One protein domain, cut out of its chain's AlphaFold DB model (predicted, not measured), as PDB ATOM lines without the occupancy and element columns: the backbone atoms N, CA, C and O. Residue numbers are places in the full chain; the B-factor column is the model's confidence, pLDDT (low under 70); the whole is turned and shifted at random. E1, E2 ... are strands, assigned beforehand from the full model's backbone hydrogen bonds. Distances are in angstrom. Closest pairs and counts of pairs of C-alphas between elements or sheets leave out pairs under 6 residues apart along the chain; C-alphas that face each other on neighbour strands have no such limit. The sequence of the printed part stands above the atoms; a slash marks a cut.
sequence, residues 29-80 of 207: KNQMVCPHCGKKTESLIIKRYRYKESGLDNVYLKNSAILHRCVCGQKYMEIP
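Overview. This is residues 29 to 80 of the 207 residues of the protein "Helix-turn-helix domain-containing protein" of Nitrospira sp. SB0675_bin_23 (UniProt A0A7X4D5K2). This is a long, strongly twisted hairpin of two strands, E1 and E2, both bent partway along, with a short third strand, E3, beside the later part of E2. Residues 29 to 40 form a long loop leading into E1, and the link from E1 to E2 makes the turn at the far end of the hairpin. The printed part has 52 residues, with no named helix and three named strands in the order E1, E2, E3; the sheet order is E1, E2, E3, antiparallel throughout. The class is all strand, though under half of the residues, 25 of 52, are in named strands. It is only just loose, close to compact, with a radius of gyration of the C-alphas of 12.2 A, and elongated, with spans of 35 by 21 by 15 A.

Arrangement. After residues 29 to 40, look for edge strand E1 at residues 41 to 50 and inner strand E2 at residues 60 to 70, an antiparallel hairpin at 153 degrees. N 44 and O 67 are 2.8 A apart, within hydrogen-bond range. E1 bends by 84 degrees at residue 47, and E2 by 76 degrees at residue 63; C-alphas 47 and 63 face each other at 4.7 A. Edge strand E3, residues 75 to 78, forms another antiparallel hairpin with E2, at 142 degrees, with N 68 and O 76 at 2.8 A, within hydrogen-bond range. The three strands make a meander, each the antiparallel neighbour of the one before.

Along the chain. Find C-alpha 41 at (-14.644, 53.332, 30.923); from there E1 runs 22.2 A to C-alpha 50. E2 runs 24.7 A from C-alpha 60 at (-7.723, 34.178, 44.013) to C-alpha 70. E3 ends at C-alpha 78, at (-7.376, 44.048, 33.735), 9.9 A from C-alpha 75.

Size, cuts and confidence. The two C-alphas farthest apart, of Gly 38 and Asn 58, are 35.4 A apart. The printed part has no cut; the link from E1 to E2 is short and that from E2 to E3 tight. Mean pLDDT of the printed part is 88.2, and residues 29 to 31 are under 70.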
ATOM      1  N   LYS A  29      -4.109  57.322  37.670       44.72
ATOM      2  CA  LYS A  29      -4.160  57.922  36.330       44.72
ATOM      3  C   LYS A  29      -3.730  56.925  35.243       44.72
ATOM      4  O   LYS A  29      -2.559  56.879  34.897       44.72
ATOM      5  N   ASN A  30      -4.676  56.170  34.692       55.28
ATOM      6  CA  ASN A  30      -4.737  55.858  33.259       55.28
ATOM      7  C   ASN A  30      -6.141  55.319  32.952       55.28
ATOM      8  O   ASN A  30      -6.467  54.174  33.256       55.28
ATOM      9  N   GLN A  31      -7.023  56.179  32.444       67.31
ATOM     10  CA  GLN A  31      -8.409  55.802  32.191       67.31
ATOM     11  C   GLN A  31      -8.477  55.013  30.878       67.31
ATOM     12  O   GLN A  31      -8.241  55.581  29.813       67.31
ATOM     13  N   MET A  32      -8.778  53.712  30.954       83.12
ATOM     14  CA  MET A  32      -8.960  52.872  29.768       83.12
ATOM     15  C   MET A  32     -10.069  53.463  28.876       83.12
ATOM     16  O   MET A  32     -11.125  53.908  29.337       83.12
ATOM     17  N   VAL A  33      -9.816  53.486  27.571       90.81
ATOM     18  CA  VAL A  33     -10.824  53.799  26.557       90.81
ATOM     19  C   VAL A  33     -11.336  52.482  25.992       90.81
ATOM     20  O   VAL A  33     -10.551  51.584  25.708       90.81
ATOM     21  N   CYS A  34     -12.652  52.354  25.839       90.81
ATOM     22  CA  CYS A  34     -13.266  51.150  25.298       90.81
ATOM     23  C   CYS A  34     -12.826  50.932  23.837       90.81
ATOM     24  O   CYS A  34     -13.197  51.745  22.986       90.81
ATOM     25  N   PRO A  35     -12.138  49.822  23.509       90.44
ATOM     26  CA  PRO A  35     -11.703  49.539  22.138       90.44
ATOM     27  C   PRO A  35     -12.862  49.373  21.147       90.44
ATOM     28  O   PRO A  35     -12.686  49.562  19.952       90.44
ATOM     29  N   HIS A  36     -14.056  49.029  21.639       92.19
ATOM     30  CA  HIS A  36     -15.232  48.815  20.799       92.19
ATOM     31  C   HIS A  36     -15.922  50.121  20.372       92.19
ATOM     32  O   HIS A  36     -16.480  50.188  19.283       92.19
ATOM     33  N   CYS A  37     -15.988  51.146  21.229       93.25
ATOM     34  CA  CYS A  37     -16.779  52.355  20.933       93.25
ATOM     35  C   CYS A  37     -16.058  53.683  21.188       93.25
ATOM     36  O   CYS A  37     -16.663  54.739  21.021       93.25
ATOM     37  N   GLY A  38     -14.804  53.653  21.646       90.56
ATOM     38  CA  GLY A  38     -13.994  54.850  21.885       90.56
ATOM     39  C   GLY A  38     -14.398  55.684  23.107       90.56
ATOM     40  O   GLY A  38     -13.782  56.711  23.379       90.56
ATOM     41  N   LYS A  39     -15.418  55.273  23.871       91.94
ATOM     42  CA  LYS A  39     -15.848  55.987  25.084       91.94
ATOM     43  C   LYS A  39     -15.001  55.594  26.293       91.94
ATOM     44  O   LYS A  39     -14.505  54.469  26.385       91.94
ATOM     45  N   LYS A  40     -14.879  56.517  27.249       91.62
ATOM     46  CA  LYS A  40     -14.212  56.282  28.538       91.62
ATOM     47  C   LYS A  40     -14.901  55.154  29.306       91.62
ATOM     48  O   LYS A  40     -16.127  55.032  29.258       91.62
ATOM     49  N   THR A  41     -14.116  54.354  30.017       91.31
ATOM     50  CA  THR A  41     -14.644  53.332  30.923       91.31
ATOM     51  C   THR A  41     -14.618  53.800  32.371       91.31
ATOM     52  O   THR A  41     -13.809  54.641  32.778       91.31
ATOM     53  N   GLU A  42     -15.516  53.228  33.163       92.44
ATOM     54  CA  GLU A  42     -15.444  53.266  34.616       92.44
ATOM     55  C   GLU A  42     -14.645  52.072  35.115       92.44
ATOM     56  O   GLU A  42     -14.944  50.930  34.759       92.44
ATOM     57  N   SER A  43     -13.667  52.328  35.977       90.25
ATOM     58  CA  SER A  43     -12.851  51.285  36.591       90.25
ATOM     59  C   SER A  43     -13.360  50.948  37.995       90.25
ATOM     60  O   SER A  43     -13.832  51.806  38.754       90.25
ATOM     61  N   LEU A  44     -13.291  49.670  38.349       89.62
ATOM     62  CA  LEU A  44     -13.679  49.143  39.650       89.62
ATOM     63  C   LEU A  44     -12.664  48.089  40.084       89.62
ATOM     64  O   LEU A  44     -12.478  47.091  39.394       89.62
ATOM     65  N   ILE A  45     -12.031  48.300  41.237       87.50
ATOM     66  CA  ILE A  45     -11.163  47.291  41.845       87.50
ATOM     67  C   ILE A  45     -12.048  46.180  42.410       87.50
ATOM     68  O   ILE A  45     -12.965  46.429  43.192       87.50
ATOM     69  N   ILE A  46     -11.767  44.949  42.006       86.25
ATOM     70  CA  ILE A  46     -12.507  43.768  42.423       86.25
ATOM     71  C   ILE A  46     -11.918  43.214  43.723       86.25
ATOM     72  O   ILE A  46     -10.742  42.851  43.797       86.25
ATOM     73  N   LYS A  47     -12.774  43.093  44.743       84.50
ATOM     74  CA  LYS A  47     -12.407  42.627  46.089       84.50
ATOM     75  C   LYS A  47     -11.794  41.230  46.090       84.50
ATOM     76  O   LYS A  47     -10.796  40.973  46.764       84.50
ATOM     77  N   ARG A  48     -12.397  40.317  45.327       87.69
ATOM     78  CA  ARG A  48     -11.930  38.942  45.163       87.69
ATOM     79  C   ARG A  48     -12.284  38.430  43.771       87.69
ATOM     80  O   ARG A  48     -13.457  38.267  43.464       87.69
ATOM     81  N   TYR A  49     -11.271  38.142  42.966       87.31
ATOM     82  CA  TYR A  49     -11.409  37.571  41.628       87.31
ATOM     83  C   TYR A  49     -10.798  36.168  41.586       87.31
ATOM     84  O   TYR A  49      -9.692  35.964  42.085       87.31
ATOM     85  N   ARG A  50     -11.508  35.189  41.018       91.12
ATOM     86  CA  ARG A  50     -10.987  33.831  40.818       91.12
ATOM     87  C   ARG A  50     -10.241  33.773  39.484       91.12
ATOM     88  O   ARG A  50     -10.864  33.840  38.434       91.12
ATOM     89  N   TYR A  51      -8.920  33.632  39.534       92.50
ATOM     90  CA  TYR A  51      -8.047  33.727  38.360       92.50
ATOM     91  C   TYR A  51      -7.874  32.375  37.660       92.50
ATOM     92  O   TYR A  51      -6.868  31.677  37.834       92.50
ATOM     93  N   LYS A  52      -8.889  31.991  36.885       90.81
ATOM     94  CA  LYS A  52      -8.944  30.707  36.168       90.81
ATOM     95  C   LYS A  52      -8.004  30.651  34.970       90.81
ATOM     96  O   LYS A  52      -7.616  29.567  34.550       90.81
ATOM     97  N   GLU A  53      -7.596  31.801  34.449       93.25
ATOM     98  CA  GLU A  53      -6.693  31.940  33.309       93.25
ATOM     99  C   GLU A  53      -5.283  31.413  33.628       93.25
ATOM    100  O   GLU A  53      -4.536  31.063  32.719       93.25
ATOM    101  N   SER A  54      -4.944  31.259  34.916       92.75
ATOM    102  CA  SER A  54      -3.766  30.491  35.348       92.75
ATOM    103  C   SER A  54      -3.857  28.994  35.015       92.75
ATOM    104  O   SER A  54      -2.840  28.311  34.954       92.75
ATOM    105  N   GLY A  55      -5.059  28.449  34.817       93.62
ATOM    106  CA  GLY A  55      -5.307  27.009  34.728       93.62
ATOM    107  C   GLY A  55      -5.321  26.295  36.085       93.62
ATOM    108  O   GLY A  55      -5.325  25.066  36.113       93.62
ATOM    109  N   LEU A  56      -5.318  27.041  37.195       94.62
ATOM    110  CA  LEU A  56      -5.414  26.519  38.556       94.62
ATOM    111  C   LEU A  56      -6.763  26.884  39.178       94.62
ATOM    112  O   LEU A  56      -7.157  28.049  39.214       94.62
ATOM    113  N   ASP A  57      -7.436  25.900  39.770       89.81
ATOM    114  CA  ASP A  57      -8.759  26.113  40.367       89.81
ATOM    115  C   ASP A  57      -8.778  27.032  41.597       89.81
ATOM    116  O   ASP A  57      -9.827  27.592  41.931       89.81
ATOM    117  N   ASN A  58      -7.647  27.151  42.294       89.69
ATOM    118  CA  ASN A  58      -7.545  27.704  43.644       89.69
ATOM    119  C   ASN A  58      -6.709  28.991  43.738       89.69
ATOM    120  O   ASN A  58      -6.186  29.295  44.812       89.69
ATOM    121  N   VAL A  59      -6.602  29.763  42.653       92.69
ATOM    122  CA  VAL A  59      -5.941  31.078  42.660       92.69
ATOM    123  C   VAL A  59      -6.979  32.193  42.754       92.69
ATOM    124  O   VAL A  59      -7.882  32.301  41.924       92.69
ATOM    125  N   TYR A  60      -6.836  33.042  43.773       91.69
ATOM    126  CA  TYR A  60      -7.723  34.178  44.013       91.69
ATOM    127  C   TYR A  60      -6.918  35.464  44.166       91.69
ATOM    128  O   TYR A  60      -6.045  35.559  45.030       91.69
ATOM    129  N   LEU A  61      -7.261  36.457  43.357       89.25
ATOM    130  CA  LEU A  61      -6.701  37.798  43.385       89.25
ATOM    131  C   LEU A  61      -7.543  38.667  44.309       89.25
ATOM    132  O   LEU A  61      -8.763  38.737  44.155       89.25
ATOM    133  N   LYS A  62      -6.908  39.309  45.288       88.88
ATOM    134  CA  LYS A  62      -7.581  40.208  46.228       88.88
ATOM    135  C   LYS A  62      -7.181  41.641  45.922       88.88
ATOM    136  O   LYS A  62      -5.993  41.941  45.955       88.88
ATOM    137  N   ASN A  63      -8.162  42.500  45.656       85.31
ATOM    138  CA  ASN A  63      -7.966  43.929  45.382       85.31
ATOM    139  C   ASN A  63      -6.937  44.235  44.275       85.31
ATOM    140  O   ASN A  63      -6.313  45.292  44.296       85.31
ATOM    141  N   SER A  64      -6.728  43.314  43.331       86.38
ATOM    142  CA  SER A  64      -5.705  43.465  42.289       86.38
ATOM    143  C   SER A  64      -6.229  43.261  40.871       86.38
ATOM    144  O   SER A  64      -5.504  43.539  39.929       86.38
ATOM    145  N   ALA A  65      -7.468  42.797  40.693       88.44
ATOM    146  CA  ALA A  65      -8.125  42.775  39.389       88.44
ATOM    147  C   ALA A  65      -8.981  44.039  39.235       88.44
ATOM    148  O   ALA A  65      -9.690  44.422  40.170       88.44
ATOM    149  N   ILE A  66      -8.912  44.688  38.076       90.56
ATOM    150  CA  ILE A  66      -9.637  45.921  37.770       90.56
ATOM    151  C   ILE A  66     -10.640  45.615  36.665       90.56
ATOM    152  O   ILE A  66     -10.274  45.243  35.555       90.56
ATOM    153  N   LEU A  67     -11.922  45.793  36.959       91.25
ATOM    154  CA  LEU A  67     -12.973  45.717  35.961       91.25
ATOM    155  C   LEU A  67     -13.191  47.091  35.336       91.25
ATOM    156  O   LEU A  67     -13.551  48.041  36.031       91.25
ATOM    157  N   HIS A  68     -13.077  47.161  34.017       92.56
ATOM    158  CA  HIS A  68     -13.466  48.317  33.220       92.56
ATOM    159  C   HIS A  68     -14.831  48.081  32.599       92.56
ATOM    160  O   HIS A  68     -15.039  47.084  31.906       92.56
ATOM    161  N   ARG A  69     -15.767  49.001  32.826       92.25
ATOM    162  CA  ARG A  69     -17.104  48.964  32.226       92.25
ATOM    163  C   ARG A  69     -17.310  50.150  31.314       92.25
ATOM    164  O   ARG A  69     -17.035  51.288  31.689       92.25
ATOM    165  N   CYS A  70     -17.830  49.880  30.128       91.88
ATOM    166  CA  CYS A  70     -18.241  50.913  29.201       91.88
ATOM    167  C   CYS A  70     -19.762  51.074  29.206       91.88
ATOM    168  O   CYS A  70     -20.504  50.104  29.354       91.88
ATOM    169  N   VAL A  71     -20.225  52.292  28.931       91.62
ATOM    170  CA  VAL A  71     -21.646  52.602  28.718       91.62
ATOM    171  C   VAL A  71     -22.262  51.843  27.537       91.62
ATOM    172  O   VAL A  71     -23.476  51.704  27.476       91.62
ATOM    173  N   CYS A  72     -21.455  51.320  26.602       90.69
ATOM    174  CA  CYS A  72     -21.943  50.453  25.523       90.69
ATOM    175  C   CYS A  72     -22.215  49.001  25.967       90.69
ATOM    176  O   CYS A  72     -22.562  48.169  25.135       90.69
ATOM    177  N   GLY A  73     -22.015  48.677  27.248       89.31
ATOM    178  CA  GLY A  73     -22.229  47.342  27.813       89.31
ATOM    179  C   GLY A  73     -20.990  46.440  27.825       89.31
ATOM    180  O   GLY A  73     -21.013  45.395  28.476       89.31
ATOM    181  N   GLN A  74     -19.895  46.840  27.168       90.81
ATOM    182  CA  GLN A  74     -18.641  46.080  27.164       90.81
ATOM    183  C   GLN A  74     -17.944  46.102  28.529       90.81
ATOM    184  O   GLN A  74     -17.975  47.102  29.256       90.81
ATOM    185  N   LYS A  75     -17.293  44.983  28.857       90.69
ATOM    186  CA  LYS A  75     -16.592  44.753  30.122       90.69
ATOM    187  C   LYS A  75     -15.210  44.171  29.842       90.69
ATOM    188  O   LYS A  75     -15.102  43.229  29.065       90.69
ATOM    189  N   TYR A  76     -14.184  44.694  30.505       90.12
ATOM    190  CA  TYR A  76     -12.809  44.209  30.379       90.12
ATOM    191  C   TYR A  76     -12.215  43.969  31.760       90.12
ATOM    192  O   TYR A  76     -12.348  44.818  32.641       90.12
ATOM    193  N   MET A  77     -11.569  42.821  31.949       90.00
ATOM    194  CA  MET A  77     -10.817  42.526  33.164       90.00
ATOM    195  C   MET A  77      -9.347  42.842  32.922       90.00
ATOM    196  O   MET A  77      -8.721  42.261  32.039       90.00
ATOM    197  N   GLU A  78      -8.800  43.757  33.704       90.56
ATOM    198  CA  GLU A  78      -7.376  44.048  33.735       90.56
ATOM    199  C   GLU A  78      -6.757  43.414  34.980       90.56
ATOM    200  O   GLU A  78      -7.251  43.567  36.099       90.56
ATOM    201  N   ILE A  79      -5.650  42.705  34.778       90.38
ATOM    202  CA  ILE A  79      -4.817  42.167  35.849       90.38
ATOM    203  C   ILE A  79      -3.425  42.773  35.661       90.38
ATOM    204  O   ILE A  79      -2.712  42.375  34.735       90.38
ATOM    205  N   PRO A  80      -3.033  43.747  36.497       85.50
ATOM    206  CA  PRO A  80      -1.731  44.381  36.399       85.50
ATOM    207  C   PRO A  80      -0.604  43.365  36.590       85.50
ATOM    208  O   PRO A  80      -0.698  42.469  37.429       85.50
TER     209      PRO A  80